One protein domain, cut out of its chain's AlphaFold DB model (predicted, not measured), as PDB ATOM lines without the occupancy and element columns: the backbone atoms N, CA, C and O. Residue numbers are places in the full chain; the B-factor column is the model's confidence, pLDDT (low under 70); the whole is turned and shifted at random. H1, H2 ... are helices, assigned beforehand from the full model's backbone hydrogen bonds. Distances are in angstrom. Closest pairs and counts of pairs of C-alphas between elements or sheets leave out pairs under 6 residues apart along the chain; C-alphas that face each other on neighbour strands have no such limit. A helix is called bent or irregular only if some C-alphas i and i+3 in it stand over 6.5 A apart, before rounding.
ATOM      1  N   ILE A 254      40.516 -26.089  25.265       92.00
ATOM      2  CA  ILE A 254      41.276 -25.469  26.356       92.00
ATOM      3  C   ILE A 254      42.598 -26.213  26.583       92.00
ATOM      4  O   ILE A 254      42.615 -27.411  26.885       92.00
ATOM      5  N   GLN A 255      43.708 -25.483  26.468       88.06
ATOM      6  CA  GLN A 255      45.066 -25.971  26.729       88.06
ATOM      7  C   GLN A 255      45.804 -25.112  27.758       88.06
ATOM      8  O   GLN A 255      46.651 -25.625  28.487       88.06
ATOM      9  N   GLN A 256      45.480 -23.823  27.825       92.44
ATOM     10  CA  GLN A 256      46.181 -22.824  28.630       92.44
ATOM     11  C   GLN A 256      45.196 -21.843  29.280       92.44
ATOM     12  O   GLN A 256      44.021 -21.771  28.921       92.44
ATOM     13  N   ILE A 257      45.693 -21.081  30.254       92.25
ATOM     14  CA  ILE A 257      44.913 -20.124  31.052       92.25
ATOM     15  C   ILE A 257      44.179 -19.106  30.171       92.25
ATOM     16  O   ILE A 257      42.982 -18.883  30.361       92.25
ATOM     17  N   SER A 258      44.856 -18.561  29.157       93.56
ATOM     18  CA  SER A 258      44.280 -17.552  28.260       93.56
ATOM     19  C   SER A 258      43.056 -18.049  27.483       93.56
ATOM     20  O   SER A 258      42.185 -17.250  27.142       93.56
ATOM     21  N   ASP A 259      42.949 -19.358  27.226       94.06
ATOM     22  CA  ASP A 259      41.782 -19.931  26.543       94.06
ATOM     23  C   ASP A 259      40.542 -19.860  27.450       94.06
ATOM     24  O   ASP A 259      39.436 -19.541  27.005       94.06
ATOM     25  N   VAL A 260      40.730 -20.111  28.751       94.75
ATOM     26  CA  VAL A 260      39.662 -20.031  29.756       94.75
ATOM     27  C   VAL A 260      39.226 -18.586  29.972       94.75
ATOM     28  O   VAL A 260      38.028 -18.318  30.050       94.75
ATOM     29  N   GLU A 261      40.174 -17.649  30.045       94.12
ATOM     30  CA  GLU A 261      39.884 -16.217  30.184       94.12
ATOM     31  C   GLU A 261      39.050 -15.691  29.011       94.12
ATOM     32  O   GLU A 261      38.075 -14.961  29.216       94.12
ATOM     33  N   LEU A 262      39.385 -16.112  27.787       95.06
ATOM     34  CA  LEU A 262      38.647 -15.744  26.582       95.06
ATOM     35  C   LEU A 262      37.198 -16.247  26.632       95.06
ATOM     36  O   LEU A 262      36.271 -15.469  26.387       95.06
ATOM     37  N   LEU A 263      36.986 -17.512  27.011       94.94
ATOM     38  CA  LEU A 263      35.644 -18.087  27.150       94.94
ATOM     39  C   LEU A 263      34.842 -17.450  28.281       94.94
ATOM     40  O   LEU A 263      33.654 -17.169  28.125       94.94
ATOM     41  N   LEU A 264      35.484 -17.179  29.412       94.69
ATOM     42  CA  LEU A 264      34.843 -16.520  30.539       94.69
ATOM     43  C   LEU A 264      34.372 -15.105  30.170       94.69
ATOM     44  O   LEU A 264      33.257 -14.708  30.531       94.69
ATOM     45  N   ASN A 265      35.200 -14.348  29.446       95.19
ATOM     46  CA  ASN A 265      34.829 -13.028  28.951       95.19
ATOM     47  C   ASN A 265      33.666 -13.120  27.951       95.19
ATOM     48  O   ASN A 265      32.689 -12.384  28.091       95.19
ATOM     49  N   TYR A 266      33.724 -14.071  27.015       95.00
ATOM     50  CA  TYR A 266      32.642 -14.335  26.066       95.00
ATOM     51  C   TYR A 266      31.311 -14.605  26.773       95.00
ATOM     52  O   TYR A 266      30.337 -13.879  26.576       95.00
ATOM     53  N   VAL A 267      31.285 -15.598  27.670       92.62
ATOM     54  CA  VAL A 267      30.080 -15.986  28.415       92.62
ATOM     55  C   VAL A 267      29.543 -14.818  29.234       92.62
ATOM     56  O   VAL A 267      28.335 -14.635  29.319       92.62
ATOM     57  N   SER A 268      30.412 -13.986  29.810       91.31
ATOM     58  CA  SER A 268      29.990 -12.817  30.589       91.31
ATOM     59  C   SER A 268      29.252 -11.773  29.743       91.31
ATOM     60  O   SER A 268      28.319 -11.137  30.242       91.31
ATOM     61  N   GLN A 269      29.631 -11.631  28.472       92.06
ATOM     62  CA  GLN A 269      29.080 -10.654  27.531       92.06
ATOM     63  C   GLN A 269      27.857 -11.158  26.752       92.06
ATOM     64  O   GLN A 269      27.223 -10.357  26.070       92.06
ATOM     65  N   LEU A 270      27.494 -12.443  26.866       88.06
ATOM     66  CA  LEU A 270      26.318 -13.001  26.191       88.06
ATOM     67  C   LEU A 270      25.046 -12.225  26.543       88.06
ATOM     68  O   LEU A 270      24.679 -12.133  27.716       88.06
ATOM     69  N   ASP A 271      24.358 -11.705  25.535       83.25
ATOM     70  CA  ASP A 271      23.035 -11.112  25.700       83.25
ATOM     71  C   ASP A 271      21.994 -12.233  25.662       83.25
ATOM     72  O   ASP A 271      21.756 -12.846  24.621       83.25
ATOM     73  N   VAL A 272      21.442 -12.566  26.826       77.50
ATOM     74  CA  VAL A 272      20.422 -13.603  26.963       77.50
ATOM     75  C   VAL A 272      19.157 -12.972  27.512       77.50
ATOM     76  O   VAL A 272      19.202 -12.162  28.437       77.50
ATOM     77  N   ILE A 273      18.013 -13.366  26.958       67.81
ATOM     78  CA  ILE A 273      16.728 -13.003  27.553       67.81
ATOM     79  C   ILE A 273      16.674 -13.523  28.994       67.81
ATOM     80  O   ILE A 273      17.262 -14.563  29.298       67.81
ATOM     81  N   GLU A 274      15.952 -12.812  29.864       59.50
ATOM     82  CA  GLU A 274      15.862 -13.072  31.314       59.50
ATOM     83  C   GLU A 274      15.694 -14.560  31.649       59.50
ATOM     84  O   GLU A 274      16.340 -15.093  32.550       59.50
ATOM     85  N   LEU A 275      14.908 -15.248  30.826       54.84
ATOM     86  CA  LEU A 275      14.650 -16.674  30.898       54.84
ATOM     87  C   LEU A 275      15.900 -17.571  30.980       54.84
ATOM     88  O   LEU A 275      15.874 -18.597  31.652       54.84
ATOM     89  N   PHE A 276      16.983 -17.218  30.288       68.50
ATOM     90  CA  PHE A 276      18.206 -18.025  30.220       68.50
ATOM     91  C   PHE A 276      19.338 -17.477  31.103       68.50
ATOM     92  O   PHE A 276      20.454 -18.007  31.091       68.50
ATOM     93  N   GLN A 277      19.069 -16.439  31.901       72.75
ATOM     94  CA  GLN A 277      20.086 -15.739  32.686       72.75
ATOM     95  C   GLN A 277      20.745 -16.635  33.746       72.75
ATOM     96  O   GLN A 277      21.965 -16.607  33.913       72.75
ATOM     97  N   ASP A 278      19.973 -17.484  34.423       67.31
ATOM     98  CA  ASP A 278      20.523 -18.429  35.403       67.31
ATOM     99  C   ASP A 278      21.446 -19.465  34.755       67.31
ATOM    100  O   ASP A 278      22.455 -19.864  35.339       67.31
ATOM    101  N   TYR A 279      21.128 -19.876  33.527       76.19
ATOM    102  CA  TYR A 279      21.945 -20.822  32.778       76.19
ATOM    103  C   TYR A 279      23.283 -20.205  32.363       76.19
ATOM    104  O   TYR A 279      24.337 -20.813  32.541       76.19
ATOM    105  N   LYS A 280      23.256 -18.951  31.896       85.06
ATOM    106  CA  LYS A 280      24.463 -18.162  31.625       85.06
ATOM    107  C   LYS A 280      25.371 -18.087  32.860       85.06
ATOM    108  O   LYS A 280      26.579 -18.302  32.748       85.06
ATOM    109  N   GLU A 281      24.811 -17.831  34.041       85.56
ATOM    110  CA  GLU A 281      25.602 -17.749  35.276       85.56
ATOM    111  C   GLU A 281      26.190 -19.099  35.714       85.56
ATOM    112  O   GLU A 281      27.304 -19.125  36.238       85.56
ATOM    113  N   ILE A 282      25.501 -20.219  35.467       86.12
ATOM    114  CA  ILE A 282      26.047 -21.569  35.696       86.12
ATOM    115  C   ILE A 282      27.312 -21.791  34.860       86.12
ATOM    116  O   ILE A 282      28.337 -22.226  35.389       86.12
ATOM    117  N   ILE A 283      27.248 -21.474  33.566       90.56
ATOM    118  CA  ILE A 283      28.372 -21.637  32.634       90.56
ATOM    119  C   ILE A 283      29.539 -20.739  33.052       90.56
ATOM    120  O   ILE A 283      30.689 -21.174  33.106       90.56
ATOM    121  N   LYS A 284      29.246 -19.483  33.398       92.00
ATOM    122  CA  LYS A 284      30.247 -18.524  33.871       92.00
ATOM    123  C   LYS A 284      30.972 -19.028  35.119       92.00
ATOM    124  O   LYS A 284      32.193 -18.920  35.220       92.00
ATOM    125  N   GLU A 285      30.225 -19.592  36.065       91.62
ATOM    126  CA  GLU A 285      30.782 -20.098  37.315       91.62
ATOM    127  C   GLU A 285      31.717 -21.290  37.095       91.62
ATOM    128  O   GLU A 285      32.779 -21.358  37.718       91.62
ATOM    129  N   TYR A 286      31.364 -22.183  36.170       94.25
ATOM    130  CA  TYR A 286      32.234 -23.278  35.754       94.25
ATOM    131  C   TYR A 286      33.602 -22.775  35.270       94.25
ATOM    132  O   TYR A 286      34.637 -23.237  35.758       94.25
ATOM    133  N   PHE A 287      33.624 -21.792  34.362       95.38
ATOM    134  CA  PHE A 287      34.879 -21.262  33.821       95.38
ATOM    135  C   PHE A 287      35.722 -20.523  34.863       95.38
ATOM    136  O   PHE A 287      36.944 -20.637  34.837       95.38
ATOM    137  N   LEU A 288      35.098 -19.835  35.825       93.75
ATOM    138  CA  LEU A 288      35.822 -19.222  36.947       93.75
ATOM    139  C   LEU A 288      36.570 -20.262  37.790       93.75
ATOM    140  O   LEU A 288      37.716 -20.042  38.172       93.75
ATOM    141  N   ILE A 289      35.935 -21.399  38.081       94.94
ATOM    142  CA  ILE A 289      36.560 -22.477  38.864       94.94
ATOM    143  C   ILE A 289      37.701 -23.117  38.076       94.94
ATOM    144  O   ILE A 289      38.764 -23.386  38.639       94.94
ATOM    145  N   LEU A 290      37.482 -23.349  36.779       95.44
ATOM    146  CA  LEU A 290      38.495 -23.906  35.891       95.44
ATOM    147  C   LEU A 290      39.739 -23.007  35.828       95.44
ATOM    148  O   LEU A 290      40.846 -23.500  36.039       95.44
ATOM    149  N   LEU A 291      39.547 -21.701  35.613       94.12
ATOM    150  CA  LEU A 291      40.620 -20.705  35.537       94.12
ATOM    151  C   LEU A 291      41.493 -20.731  36.793       94.12
ATOM    152  O   LEU A 291      42.712 -20.870  36.717       94.12
ATOM    153  N   SER A 292      40.856 -20.676  37.956       92.50
ATOM    154  CA  SER A 292      41.570 -20.690  39.225       92.50
ATOM    155  C   SER A 292      42.359 -21.966  39.480       92.50
ATOM    156  O   SER A 292      43.447 -21.934  40.057       92.50
ATOM    157  N   PHE A 293      41.838 -23.122  39.060       94.88
ATOM    158  CA  PHE A 293      42.606 -24.349  39.223       94.88
ATOM    159  C   PHE A 293      43.866 -24.345  38.354       94.88
ATOM    160  O   PHE A 293      44.924 -24.781  38.806       94.88
ATOM    161  N   MET A 294      43.768 -23.817  37.133       93.88
ATOM    162  CA  MET A 294      44.924 -23.687  36.250       93.88
ATOM    163  C   MET A 294      45.978 -22.742  36.838       93.88
ATOM    164  O   MET A 294      47.140 -23.133  36.919       93.88
ATOM    165  N   LEU A 295      45.578 -21.573  37.350       92.38
ATOM    166  CA  LEU A 295      46.483 -20.620  38.015       92.38
ATOM    167  C   LEU A 295      47.198 -21.239  39.224       92.38
ATOM    168  O   LEU A 295      48.414 -21.112  39.384       92.38
ATOM    169  N   LEU A 296      46.458 -21.989  40.043       91.44
ATOM    170  CA  LEU A 296      47.010 -22.689  41.198       91.44
ATOM    171  C   LEU A 296      48.102 -23.703  40.802       91.44
ATOM    172  O   LEU A 296      49.105 -23.847  41.507       91.44
ATOM    173  N   LEU A 297      47.932 -24.399  39.674       92.06
ATOM    174  CA  LEU A 297      48.922 -25.352  39.158       92.06
ATOM    175  C   LEU A 297      50.190 -24.666  38.614       92.06
ATOM    176  O   LEU A 297      51.236 -25.318  38.545       92.06
ATOM    177  N   GLU A 298      50.134 -23.375  38.270       89.69
ATOM    178  CA  GLU A 298      51.262 -22.587  37.745       89.69
ATOM    179  C   GLU A 298      52.080 -21.841  38.815       89.69
ATOM    180  O   GLU A 298      53.016 -21.121  38.485       89.69
ATOM    181  N   ASN A 299      51.831 -22.103  40.106       73.38
ATOM    182  CA  ASN A 299      52.417 -21.389  41.258       73.38
ATOM    183  C   ASN A 299      51.967 -19.934  41.414       73.38
ATOM    184  O   ASN A 299      52.567 -19.197  42.204       73.38
ATOM    185  N   GLU A 300      50.911 -19.512  40.733       62.94
ATOM    186  CA  GLU A 300      50.287 -18.257  41.105       62.94
ATOM    187  C   GLU A 300      49.531 -18.465  42.412       62.94
ATOM    188  O   GLU A 300      48.917 -19.507  42.656       62.94
ATOM    189  N   ASN A 301      49.680 -17.502  43.320       62.38
ATOM    190  CA  ASN A 301      49.181 -17.581  44.684       62.38
ATOM    191  C   ASN A 301      47.657 -17.383  44.661       62.38
ATOM    192  O   ASN A 301      47.152 -16.342  45.082       62.38
ATOM    193  N   ASP A 302      46.931 -18.348  44.097       62.84
ATOM    194  CA  ASP A 302      45.516 -18.183  43.834       62.84
ATOM    195  C   ASP A 302      44.706 -18.456  45.101       62.84
ATOM    196  O   ASP A 302      44.662 -19.563  45.660       62.84
ATOM    197  N   LYS A 303      44.050 -17.400  45.570       67.69
ATOM    198  CA  LYS A 303      43.128 -17.439  46.699       67.69
ATOM    199  C   LYS A 303      41.734 -17.781  46.188       67.69
ATOM    200  O   LYS A 303      40.789 -17.038  46.437       67.69
ATOM    201  N   ILE A 304      41.586 -18.918  45.507       76.81
ATOM    202  CA  ILE A 304      40.247 -19.393  45.168       76.81
ATOM    203  C   ILE A 304      39.521 -19.866  46.432       76.81
ATOM    204  O   ILE A 304      39.933 -20.827  47.101       76.81
ATOM    205  N   ASP A 305      38.407 -19.203  46.733       85.69
ATOM    206  CA  ASP A 305      37.458 -19.646  47.747       85.69
ATOM    207  C   ASP A 305      36.547 -20.742  47.176       85.69
ATOM    208  O   ASP A 305      35.432 -20.513  46.711       85.69
ATOM    209  N   LEU A 306      37.032 -21.983  47.220       86.50
ATOM    210  CA  LEU A 306      36.275 -23.154  46.762       86.50
ATOM    211  C   LEU A 306      34.963 -23.352  47.521       86.50
ATOM    212  O   LEU A 306      34.032 -23.957  46.986       86.50
ATOM    213  N   LYS A 307      34.882 -22.872  48.767       85.94
ATOM    214  CA  LYS A 307      33.683 -23.023  49.586       85.94
ATOM    215  C   LYS A 307      32.570 -22.147  49.021       85.94
ATOM    216  O   LYS A 307      31.482 -22.663  48.772       85.94
ATOM    217  N   GLU A 308      32.868 -20.878  48.749       87.62
ATOM    218  CA  GLU A 308      31.928 -19.942  48.123       87.62
ATOM    219  C   GLU A 308      31.417 -20.483  46.776       87.62
ATOM    220  O   GLU A 308      30.207 -20.574  46.550       87.62
ATOM    221  N   LYS A 309      32.336 -20.947  45.919       86.88
ATOM    222  CA  LYS A 309      32.025 -21.540  44.607       86.88
ATOM    223  C   LYS A 309      31.082 -22.742  44.713       86.88
ATOM    224  O   LYS A 309      30.055 -22.818  44.032       86.88
ATOM    225  N   LYS A 310      31.389 -23.673  45.621       84.88
ATOM    226  CA  LYS A 310      30.590 -24.885  45.861       84.88
ATOM    227  C   LYS A 310      29.189 -24.543  46.362       84.88
ATOM    228  O   LYS A 310      28.225 -25.203  45.974       84.88
ATOM    229  N   ASP A 311      29.063 -23.524  47.206       80.50
ATOM    230  CA  ASP A 311      27.777 -23.082  47.742       80.50
ATOM    231  C   ASP A 311      26.921 -22.390  46.672       80.50
ATOM    232  O   ASP A 311      25.730 -22.692  46.555       80.50
ATOM    233  N   ARG A 312      27.528 -21.560  45.814       79.19
ATOM    234  CA  ARG A 312      26.843 -20.941  44.670       79.19
ATOM    235  C   ARG A 312      26.320 -21.986  43.675       79.19
ATOM    236  O   ARG A 312      25.171 -21.912  43.255       79.19
ATOM    237  N   LEU A 313      27.104 -23.012  43.352       76.19
ATOM    238  CA  LEU A 313      26.669 -24.091  42.451       76.19
ATOM    239  C   LEU A 313      25.605 -25.001  43.058       76.19
ATOM    240  O   LEU A 313      24.688 -25.434  42.363       76.19
ATOM    241  N   LYS A 314      25.682 -25.281  44.364       73.12
ATOM    242  CA  LYS A 314      24.616 -26.015  45.067       73.12
ATOM    243  C   LYS A 314      23.311 -25.260  45.040       73.12
ATOM    244  O   LYS A 314      22.276 -25.896  44.869       73.12
ATOM    245  N   LYS A 315      23.382 -23.932  45.170       64.25
ATOM    246  CA  LYS A 315      22.253 -23.049  44.938       64.25
ATOM    247  C   LYS A 315      21.704 -23.401  43.562       64.25
ATOM    248  O   LYS A 315      20.615 -23.953  43.513       64.25
ATOM    249  N   TYR A 316      22.454 -23.217  42.475       61.94
ATOM    250  CA  TYR A 316      21.949 -23.505  41.124       61.94
ATOM    251  C   TYR A 316      21.409 -24.928  40.941       61.94
ATOM    252  O   TYR A 316      20.395 -25.089  40.287       61.94
ATOM    253  N   ARG A 317      22.000 -25.946  41.569       58.00
ATOM    254  CA  ARG A 317      21.499 -27.331  41.530       58.00
ATOM    255  C   ARG A 317      20.186 -27.542  42.290       58.00
ATOM    256  O   ARG A 317      19.380 -28.377  41.905       58.00
ATOM    257  N   SER A 318      20.013 -26.856  43.417       43.72
ATOM    258  CA  SER A 318      18.752 -26.849  44.175       43.72
ATOM    259  C   SER A 318      17.685 -25.992  43.506       43.72
ATOM    260  O   SER A 318      16.501 -26.123  43.802       43.72
ATOM    261  N   ILE A 319      18.154 -25.094  42.648       39.06
ATOM    262  CA  ILE A 319      17.377 -24.128  41.923       39.06
ATOM    263  C   ILE A 319      16.943 -24.785  40.630       39.06
ATOM    264  O   ILE A 319      15.883 -25.386  40.629       39.06
ATOM    265  N   ASN A 320      17.790 -24.800  39.602       42.75
ATOM    266  CA  ASN A 320      17.530 -25.380  38.290       42.75
ATOM    267  C   ASN A 320      16.921 -26.788  38.358       42.75
ATOM    268  O   ASN A 320      17.573 -27.750  38.755       42.75
ATOM    269  N   LEU A 321      15.664 -26.906  37.890       36.75
ATOM    270  CA  LEU A 321      14.957 -28.168  37.578       36.75
ATOM    271  C   LEU A 321      15.671 -28.997  36.491       36.75
ATOM    272  O   LEU A 321      15.208 -30.063  36.087       36.75
ATOM    273  N   THR A 322      16.790 -28.473  36.009       45.94
ATOM    274  CA  THR A 322      17.517 -28.837  34.815       45.94
ATOM    275  C   THR A 322      18.837 -29.408  35.309       45.94
ATOM    276  O   THR A 322      19.563 -28.819  36.115       45.94
ATOM    277  N   THR A 323      19.117 -30.643  34.924       54.38
ATOM    278  CA  THR A 323      20.425 -31.232  35.177       54.38
ATOM    279  C   THR A 323      21.387 -30.564  34.217       54.38
ATOM    280  O   THR A 323      21.256 -30.811  33.038       54.38
ATOM    281  N   SER A 324      22.339 -29.751  34.666       71.12
ATOM    282  CA  SER A 324      23.400 -29.248  33.782       71.12
ATOM    283  C   SER A 324      24.680 -30.055  33.975       71.12
ATOM    284  O   SER A 324      25.108 -30.335  35.100       71.12
ATOM    285  N   ASP A 325      25.312 -30.425  32.870       81.75
ATOM    286  CA  ASP A 325      26.638 -31.017  32.857       81.75
ATOM    287  C   ASP A 325      27.704 -29.997  33.297       81.75
ATOM    288  O   ASP A 325      28.633 -30.385  34.002       81.75
ATOM    289  N   PHE A 326      27.521 -28.689  33.046       87.38
ATOM    290  CA  PHE A 326      28.366 -27.638  33.645       87.38
ATOM    291  C   PHE A 326      28.320 -27.664  35.178       87.38
ATOM    292  O   PHE A 326      29.365 -27.560  35.825       87.38
ATOM    293  N   ILE A 327      27.142 -27.861  35.783       84.38
ATOM    294  CA  ILE A 327      27.026 -28.010  37.246       84.38
ATOM    295  C   ILE A 327      27.813 -29.238  37.715       84.38
ATOM    296  O   ILE A 327      28.610 -29.142  38.651       84.38
ATOM    297  N   ASN A 328      27.604 -30.391  37.074       85.44
ATOM    298  CA  ASN A 328      28.266 -31.637  37.464       85.44
ATOM    299  C   ASN A 328      29.793 -31.528  37.343       85.44
ATOM    300  O   ASN A 328      30.517 -31.861  38.280       85.44
ATOM    301  N   ARG A 329      30.286 -30.990  36.226       90.88
ATOM    302  CA  ARG A 329      31.717 -30.772  35.986       90.88
ATOM    303  C   ARG A 329      32.327 -29.777  36.959       90.88
ATOM    304  O   ARG A 329      33.446 -29.992  37.410       90.88
ATOM    305  N   SER A 330      31.592 -28.732  37.329       92.25
ATOM    306  CA  SER A 330      32.060 -27.779  38.334       92.25
ATOM    307  C   SER A 330      32.271 -28.438  39.698       92.25
ATOM    308  O   SER A 330      33.264 -28.161  40.366       92.25
ATOM    309  N   PHE A 331      31.376 -29.343  40.114       90.00
ATOM    310  CA  PHE A 331      31.584 -30.108  41.347       90.00
ATOM    311  C   PHE A 331      32.812 -31.016  41.260       90.00
ATOM    312  O   PHE A 331      33.612 -31.011  42.195       90.00
ATOM    313  N   ASN A 332      33.008 -31.702  40.132       92.88
ATOM    314  CA  ASN A 332      34.198 -32.526  39.907       92.88
ATOM    315  C   ASN A 332      35.491 -31.691  39.961       92.88
ATOM    316  O   ASN A 332      36.471 -32.119  40.562       92.88
ATOM    317  N   LEU A 333      35.497 -30.483  39.378       95.00
ATOM    318  CA  LEU A 333      36.638 -29.560  39.459       95.00
ATOM    319  C   LEU A 333      36.945 -29.166  40.904       95.00
ATOM    320  O   LEU A 333      38.099 -29.196  41.316       95.00
ATOM    321  N   ILE A 334      35.924 -28.811  41.685       94.62
ATOM    322  CA  ILE A 334      36.114 -28.423  43.087       94.62
ATOM    323  C   ILE A 334      36.731 -29.566  43.894       94.62
ATOM    324  O   ILE A 334      37.681 -29.330  44.639       94.62
ATOM    325  N   GLU A 335      36.218 -30.788  43.734       94.69
ATOM    326  CA  GLU A 335      36.776 -31.977  44.390       94.69
ATOM    327  C   GLU A 335      38.244 -32.178  43.999       94.69
ATOM    328  O   GLU A 335      39.101 -32.353  44.865       94.69
ATOM    329  N   LEU A 336      38.563 -32.026  42.712       95.44
ATOM    330  CA  LEU A 336      39.922 -32.163  42.202       95.44
ATOM    331  C   LEU A 336      40.892 -31.117  42.790       95.44
ATOM    332  O   LEU A 336      42.025 -31.457  43.137       95.44
ATOM    333  N   ILE A 337      40.453 -29.865  42.963       94.69
ATOM    334  CA  ILE A 337      41.265 -28.808  43.593       94.69
ATOM    335  C   ILE A 337      41.488 -29.100  45.086       94.69
ATOM    336  O   ILE A 337      42.585 -28.882  45.607       94.69
ATOM    337  N   GLU A 338      40.456 -29.574  45.796       93.69
ATOM    338  CA  GLU A 338      40.550 -29.938  47.218       93.69
ATOM    339  C   GLU A 338      41.582 -31.057  47.433       93.69
ATOM    340  O   GLU A 338      42.427 -30.955  48.329       93.69
ATOM    341  N   GLU A 339      41.561 -32.088  46.584       95.00
ATOM    342  CA  GLU A 339      42.559 -33.158  46.618       95.00
ATOM    343  C   GLU A 339      43.973 -32.639  46.305       95.00
ATOM    344  O   GLU A 339      44.904 -32.929  47.059       95.00
ATOM    345  N   TYR A 340      44.137 -31.808  45.266       94.56
ATOM    346  CA  TYR A 340      45.437 -31.225  44.908       94.56
ATOM    347  C   TYR A 340      46.070 -30.474  46.083       94.56
ATOM    348  O   TYR A 340      47.233 -30.703  46.419       94.56
ATOM    349  N   LYS A 341      45.306 -29.596  46.750       91.62
ATOM    350  CA  LYS A 341      45.806 -28.805  47.889       91.62
ATOM    351  C   LYS A 341      46.306 -29.702  49.025       91.62
ATOM    352  O   LYS A 341      47.325 -29.399  49.648       91.62
ATOM    353  N   LYS A 342      45.613 -30.815  49.285       92.56
ATOM    354  CA  LYS A 342      46.000 -31.796  50.305       92.56
ATOM    355  C   LYS A 342      47.303 -32.503  49.928       92.56
ATOM    356  O   LYS A 342      48.250 -32.494  50.720       92.56
ATOM    357  N   ASP A 343      47.379 -33.058  48.726       93.25
ATOM    358  CA  ASP A 343      48.539 -33.828  48.274       93.25
ATOM    359  C   ASP A 343      49.784 -32.940  48.143       93.25
ATOM    360  O   ASP A 343      50.870 -33.300  48.603       93.25
ATOM    361  N   TYR A 344      49.619 -31.719  47.629       90.12
ATOM    362  CA  TYR A 344      50.700 -30.743  47.485       90.12
ATOM    363  C   TYR A 344      51.301 -30.302  48.828       90.12
ATOM    364  O   TYR A 344      52.498 -30.027  48.918       90.12
ATOM    365  N   SER A 345      50.481 -30.235  49.883       87.25
ATOM    366  CA  SER A 345      50.929 -29.852  51.230       87.25
ATOM    367  C   SER A 345      51.676 -30.964  51.973       87.25
ATOM    368  O   SER A 345      52.475 -30.676  52.862       87.25
ATOM    369  N   THR A 346      51.417 -32.225  51.623       87.81
ATOM    370  CA  THR A 346      51.932 -33.400  52.343       87.81
ATOM    371  C   THR A 346      53.146 -34.030  51.668       87.81
ATOM    372  O   THR A 346      53.924 -34.716  52.331       87.81
ATOM    373  N   THR A 347      53.342 -33.788  50.370       88.25
ATOM    374  CA  THR A 347      54.476 -34.332  49.623       88.25
ATOM    375  C   THR A 347      55.692 -33.407  49.614       88.25
ATOM    376  O   THR A 347      55.587 -32.180  49.591       88.25
ATOM    377  N   ILE A 348      56.875 -34.012  49.514       82.69
ATOM    378  CA  ILE A 348      58.123 -33.308  49.182       82.69
ATOM    379  C   ILE A 348      58.240 -33.131  47.653       82.69
ATOM    380  O   ILE A 348      58.831 -32.165  47.174       82.69
ATOM    381  N   LEU A 349      57.620 -34.020  46.864       89.94
ATOM    382  CA  LEU A 349      57.683 -34.041  45.397       89.94
ATOM    383  C   LEU A 349      56.589 -33.170  44.760       89.94
ATOM    384  O   LEU A 349      55.727 -33.652  44.026       89.94
ATOM    385  N   LYS A 350      56.631 -31.868  45.047       87.75
ATOM    386  CA  LYS A 350      55.627 -30.880  44.617       87.75
ATOM    387  C   LYS A 350      55.369 -30.857  43.107       87.75
ATOM    388  O   LYS A 350      54.217 -30.814  42.684       87.75
ATOM    389  N   GLU A 351      56.425 -30.941  42.303       90.31
ATOM    390  CA  GLU A 351      56.316 -30.928  40.836       90.31
ATOM    391  C   GLU A 351      55.621 -32.173  40.281       90.31
ATOM    392  O   GLU A 351      54.835 -32.077  39.342       90.31
ATOM    393  N   ARG A 352      55.827 -33.338  40.909       92.25
ATOM    394  CA  ARG A 352      55.134 -34.567  40.510       92.25
ATOM    395  C   ARG A 352      53.632 -34.459  40.754       92.25
ATOM    396  O   ARG A 352      52.855 -34.755  39.859       92.25
ATOM    397  N   VAL A 353      53.229 -33.963  41.927       93.06
ATOM    398  CA  VAL A 353      51.805 -33.754  42.235       93.06
ATOM    399  C   VAL A 353      51.173 -32.770  41.254       93.06
ATOM    400  O   VAL A 353      50.095 -33.035  40.738       93.06
ATOM    401  N   LYS A 354      51.839 -31.658  40.920       93.38
ATOM    402  CA  LYS A 354      51.322 -30.747  39.886       93.38
ATOM    403  C   LYS A 354      51.091 -31.447  38.555       93.38
ATOM    404  O   LYS A 354      50.043 -31.241  37.953       93.38
ATOM    405  N   GLN A 355      52.048 -32.254  38.105       94.44
ATOM    406  CA  GLN A 355      51.929 -32.966  36.840       94.44
ATOM    407  C   GLN A 355      50.749 -33.949  36.855       94.44
ATOM    408  O   GLN A 355      49.917 -33.905  35.950       94.44
ATOM    409  N   ASP A 356      50.606 -34.738  37.922       95.56
ATOM    410  CA  ASP A 356      49.498 -35.688  38.081       95.56
ATOM    411  C   ASP A 356      48.129 -34.973  38.022       95.56
ATOM    412  O   ASP A 356      47.186 -35.434  37.376       95.56
ATOM    413  N   TYR A 357      48.007 -33.805  38.660       96.06
ATOM    414  CA  TYR A 357      46.761 -33.034  38.661       96.06
ATOM    415  C   TYR A 357      46.513 -32.255  37.363       96.06
ATOM    416  O   TYR A 357      45.352 -32.109  36.978       96.06
ATOM    417  N   LYS A 358      47.559 -31.834  36.640       94.94
ATOM    418  CA  LYS A 358      47.432 -31.329  35.261       94.94
ATOM    419  C   LYS A 358      46.847 -32.402  34.342       94.94
ATOM    420  O   LYS A 358      45.972 -32.106  33.533       94.94
ATOM    421  N   GLU A 359      47.273 -33.654  34.489       94.56
ATOM    422  CA  GLU A 359      46.731 -34.776  33.712       94.56
ATOM    423  C   GLU A 359      45.266 -35.068  34.058       94.56
ATOM    424  O   GLU A 359      44.438 -35.182  33.153       94.56
ATOM    425  N   LYS A 360      44.909 -35.104  35.351       95.75
ATOM    426  CA  LYS A 360      43.507 -35.248  35.786       95.75
ATOM    427  C   LYS A 360      42.620 -34.110  35.267       95.75
ATOM    428  O   LYS A 360      41.507 -34.365  34.809       95.75
ATOM    429  N   LEU A 361      43.110 -32.869  35.314       94.44
ATOM    430  CA  LEU A 361      42.391 -31.709  34.790       94.44
ATOM    431  C   LEU A 361      42.171 -31.831  33.280       94.44
ATOM    432  O   LEU A 361      41.045 -31.670  32.819       94.44
ATOM    433  N   ASN A 362      43.216 -32.197  32.533       91.50
ATOM    434  CA  ASN A 362      43.138 -32.421  31.090       91.50
ATOM    435  C   ASN A 362      42.141 -33.527  30.720       91.50
ATOM    436  O   ASN A 362      41.449 -33.419  29.712       91.50
ATOM    437  N   LEU A 363      42.048 -34.595  31.516       91.19
ATOM    438  CA  LEU A 363      41.045 -35.644  31.309       91.19
ATOM    439  C   LEU A 363      39.620 -35.115  31.506       91.19
ATOM    440  O   LEU A 363      38.731 -35.461  30.729       91.19
ATOM    441  N   LEU A 364      39.403 -34.263  32.511       89.25
ATOM    442  CA  LEU A 364      38.095 -33.674  32.790       89.25
ATOM    443  C   LEU A 364      37.684 -32.642  31.730       89.25
ATOM    444  O   LEU A 364      36.528 -32.628  31.314       89.25
ATOM    445  N   THR A 365      38.600 -31.786  31.268       88.75
ATOM    446  CA  THR A 365      38.293 -30.787  30.230       88.75
ATOM    447  C   THR A 365      38.095 -31.417  28.855       88.75
ATOM    448  O   THR A 365      37.290 -30.916  28.082       88.75
ATOM    449  N   ARG A 366      38.748 -32.549  28.565       87.19
ATOM    450  CA  ARG A 366      38.593 -33.276  27.291       87.19
ATOM    451  C   ARG A 366      37.475 -34.314  27.288       87.19
ATOM    452  O   ARG A 366      37.206 -34.911  26.247       87.19
ATOM    453  N   SER A 367      36.840 -34.593  28.428       86.81
ATOM    454  CA  SER A 367      35.723 -35.534  28.448       86.81
ATOM    455  C   SER A 367      34.531 -34.942  27.700       86.81
ATOM    456  O   SER A 367      34.199 -33.771  27.878       86.81
ATOM    457  N   ARG A 368      33.837 -35.759  26.904       83.88
ATOM    458  CA  ARG A 368      32.688 -35.312  26.104       83.88
ATOM    459  C   ARG A 368      31.563 -34.770  26.986       83.88
ATOM    460  O   ARG A 368      31.216 -35.390  27.994       83.88
ATOM    461  N   PHE A 369      30.990 -33.629  26.612       81.25
ATOM    462  CA  PHE A 369      29.835 -33.052  27.303       81.25
ATOM    463  C   PHE A 369      28.624 -33.996  27.246       81.25
ATOM    464  O   PHE A 369      28.328 -34.565  26.193       81.25
ATOM    465  N   ASN A 370      27.912 -34.174  28.363       78.31
ATOM    466  CA  ASN A 370      26.658 -34.931  28.362       78.31
ATOM    467  C   ASN A 370      25.492 -34.013  27.986       78.31
ATOM    468  O   ASN A 370      24.887 -33.355  28.826       78.31
ATOM    469  N   ILE A 371      25.162 -33.992  26.702       68.56
ATOM    470  CA  ILE A 371      24.259 -32.997  26.113       68.56
ATOM    471  C   ILE A 371      22.802 -33.190  26.534       68.56
ATOM    472  O   ILE A 371      22.060 -32.219  26.624       68.56
ATOM    473  N   LYS A 372      22.401 -34.421  26.877       62.78
ATOM    474  CA  LYS A 372      21.049 -34.694  27.389       62.78
ATOM    475  C   LYS A 372      20.749 -33.915  28.665       62.78
ATOM    476  O   LYS A 372      19.591 -33.620  28.919       62.78
ATOM    477  N   ASN A 373      21.783 -33.594  29.446       60.66
ATOM    478  CA  ASN A 373      21.677 -32.724  30.607       60.66
ATOM    479  C   ASN A 373      21.417 -31.281  30.142       60.66
ATOM    480  O   ASN A 373      20.443 -30.652  30.547       60.66
ATOM    481  N   GLU A 374      22.206 -30.790  29.193       62.31
ATOM    482  CA  GLU A 374      22.124 -29.408  28.723       62.31
ATOM    483  C   GLU A 374      20.780 -29.040  28.090       62.31
ATOM    484  O   GLU A 374      20.350 -27.906  28.219       62.31
ATOM    485  N   THR A 375      20.058 -29.981  27.482       53.00
ATOM    486  CA  THR A 375      18.717 -29.721  26.932       53.00
ATOM    487  C   THR A 375      17.589 -29.880  27.959       53.00
ATOM    488  O   THR A 375      16.425 -29.635  27.639       53.00
ATOM    489  N   THR A 376      17.887 -30.238  29.219       46.00
ATOM    490  CA  THR A 376      16.840 -30.515  30.218       46.00
ATOM    491  C   THR A 376      16.041 -29.299  30.685       46.00
ATOM    492  O   THR A 376      14.983 -29.468  31.286       46.00
ATOM    493  N   PHE A 377      16.483 -28.075  30.397       46.38
ATOM    494  CA  PHE A 377      15.698 -26.869  30.689       46.38
ATOM    495  C   PHE A 377      14.528 -26.641  29.734       46.38
ATOM    496  O   PHE A 377      13.618 -25.887  30.065       46.38
ATOM    497  N   LEU A 378      14.480 -27.362  28.607       39.91
ATOM    498  CA  LEU A 378      13.280 -27.454  27.769       39.91
ATOM    499  C   LEU A 378      12.099 -28.115  28.505       39.91
ATOM    500  O   LEU A 378      10.990 -28.183  27.980       39.91
ATOM    501  N   TYR A 379      12.322 -28.584  29.734       42.38
ATOM    502  CA  TYR A 379      11.334 -29.219  30.574       42.38
ATOM    503  C   TYR A 379      10.935 -28.324  31.762       42.38
ATOM    504  O   TYR A 379      11.613 -28.281  32.788       42.38
TER     505      TYR A 379
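This is residues 254 to 379 of the 559 residues of an uncharacterized protein of Bacteroidales bacterium (UniProt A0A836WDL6). An elongated group of nearly aligned helices runs to and fro, with H2 and H4 side by side in the middle, H1 packed on the side of H2 away from H4, and H3 and H5 along opposite sides of H4. The short H6 sits loosely near the first residue of H4, at one end of the long axis. H2, H3, H4 and H5 form an up-and-down bundle, each running against the one before it in the chain. The printed part has 126 residues with six named helices, H1 to H6 in chain order, and no named strand; the class is all helix. The whole is compact, with a radius of gyration of the C-alphas of 15.3 A, and the C-alphas span 50 by 27 by 26 A.

H1 covers residues 257 to 269, 18.8 A long, and begins with C-alpha 257 at (44.913, -20.124, 31.052). H2, residues 274 to 297, is the longest at 36.1 A and is irregular: C-alphas 275 and 278 are 7.6 A apart. H3 covers residues 306 to 319, 19.5 A. H4 covers residues 325 to 346, 32.0 A, with C-alpha 325 at (26.638, -31.017, 32.857). H5 covers residues 350 to 366, 24.4 A. H6, residues 371 to 378, 12.4 A, is irregular too, with C-alphas 374 and 377 at 7.2 A, and ends with C-alpha 378 at (13.280, -27.454, 27.769).

H1 and H2 form a helical hairpin, opposite ways at a shallow tilt of 17 degrees; their closest C-alphas, Leu 264 and Phe 287, are 5.8 A apart. H1 is apart from H3, H4, H5 and H6. With residues 282 to 293 alone, H2 touches H4, the same way at 21 degrees, a shallow tilt, closest at the C-alphas of Tyr 286 and Ser 330, 5.2 A. H2 and H3 are a hairpin, closest at the C-alphas of Ile 282 and Tyr 316, 7.1 A. H4 and H5 are a hairpin at a shallow tilt of 8 degrees, closest at the C-alphas of Tyr 344 and Lys 350, 5.7 A. H4 and H6 only just touch, with 3 pairs of C-alphas within 8 A, the closest Asp 325 and Asn 373 at 5.7 A. In H1, H3, H4 and H5 every O i to N i+4 pair is within hydrogen-bond range; H2 has 18 of 20, and H6 1 of 4 with 3 of 5 O i to N i+3 pairs.

The C-alphas farthest apart, those of Ile 273 and Ile 348, are 50.9 A apart. The printed part has no cut and no long link. Mean pLDDT of the printed part is 82.2; among the residues under 70 are 315 to 323 and 371 to 379.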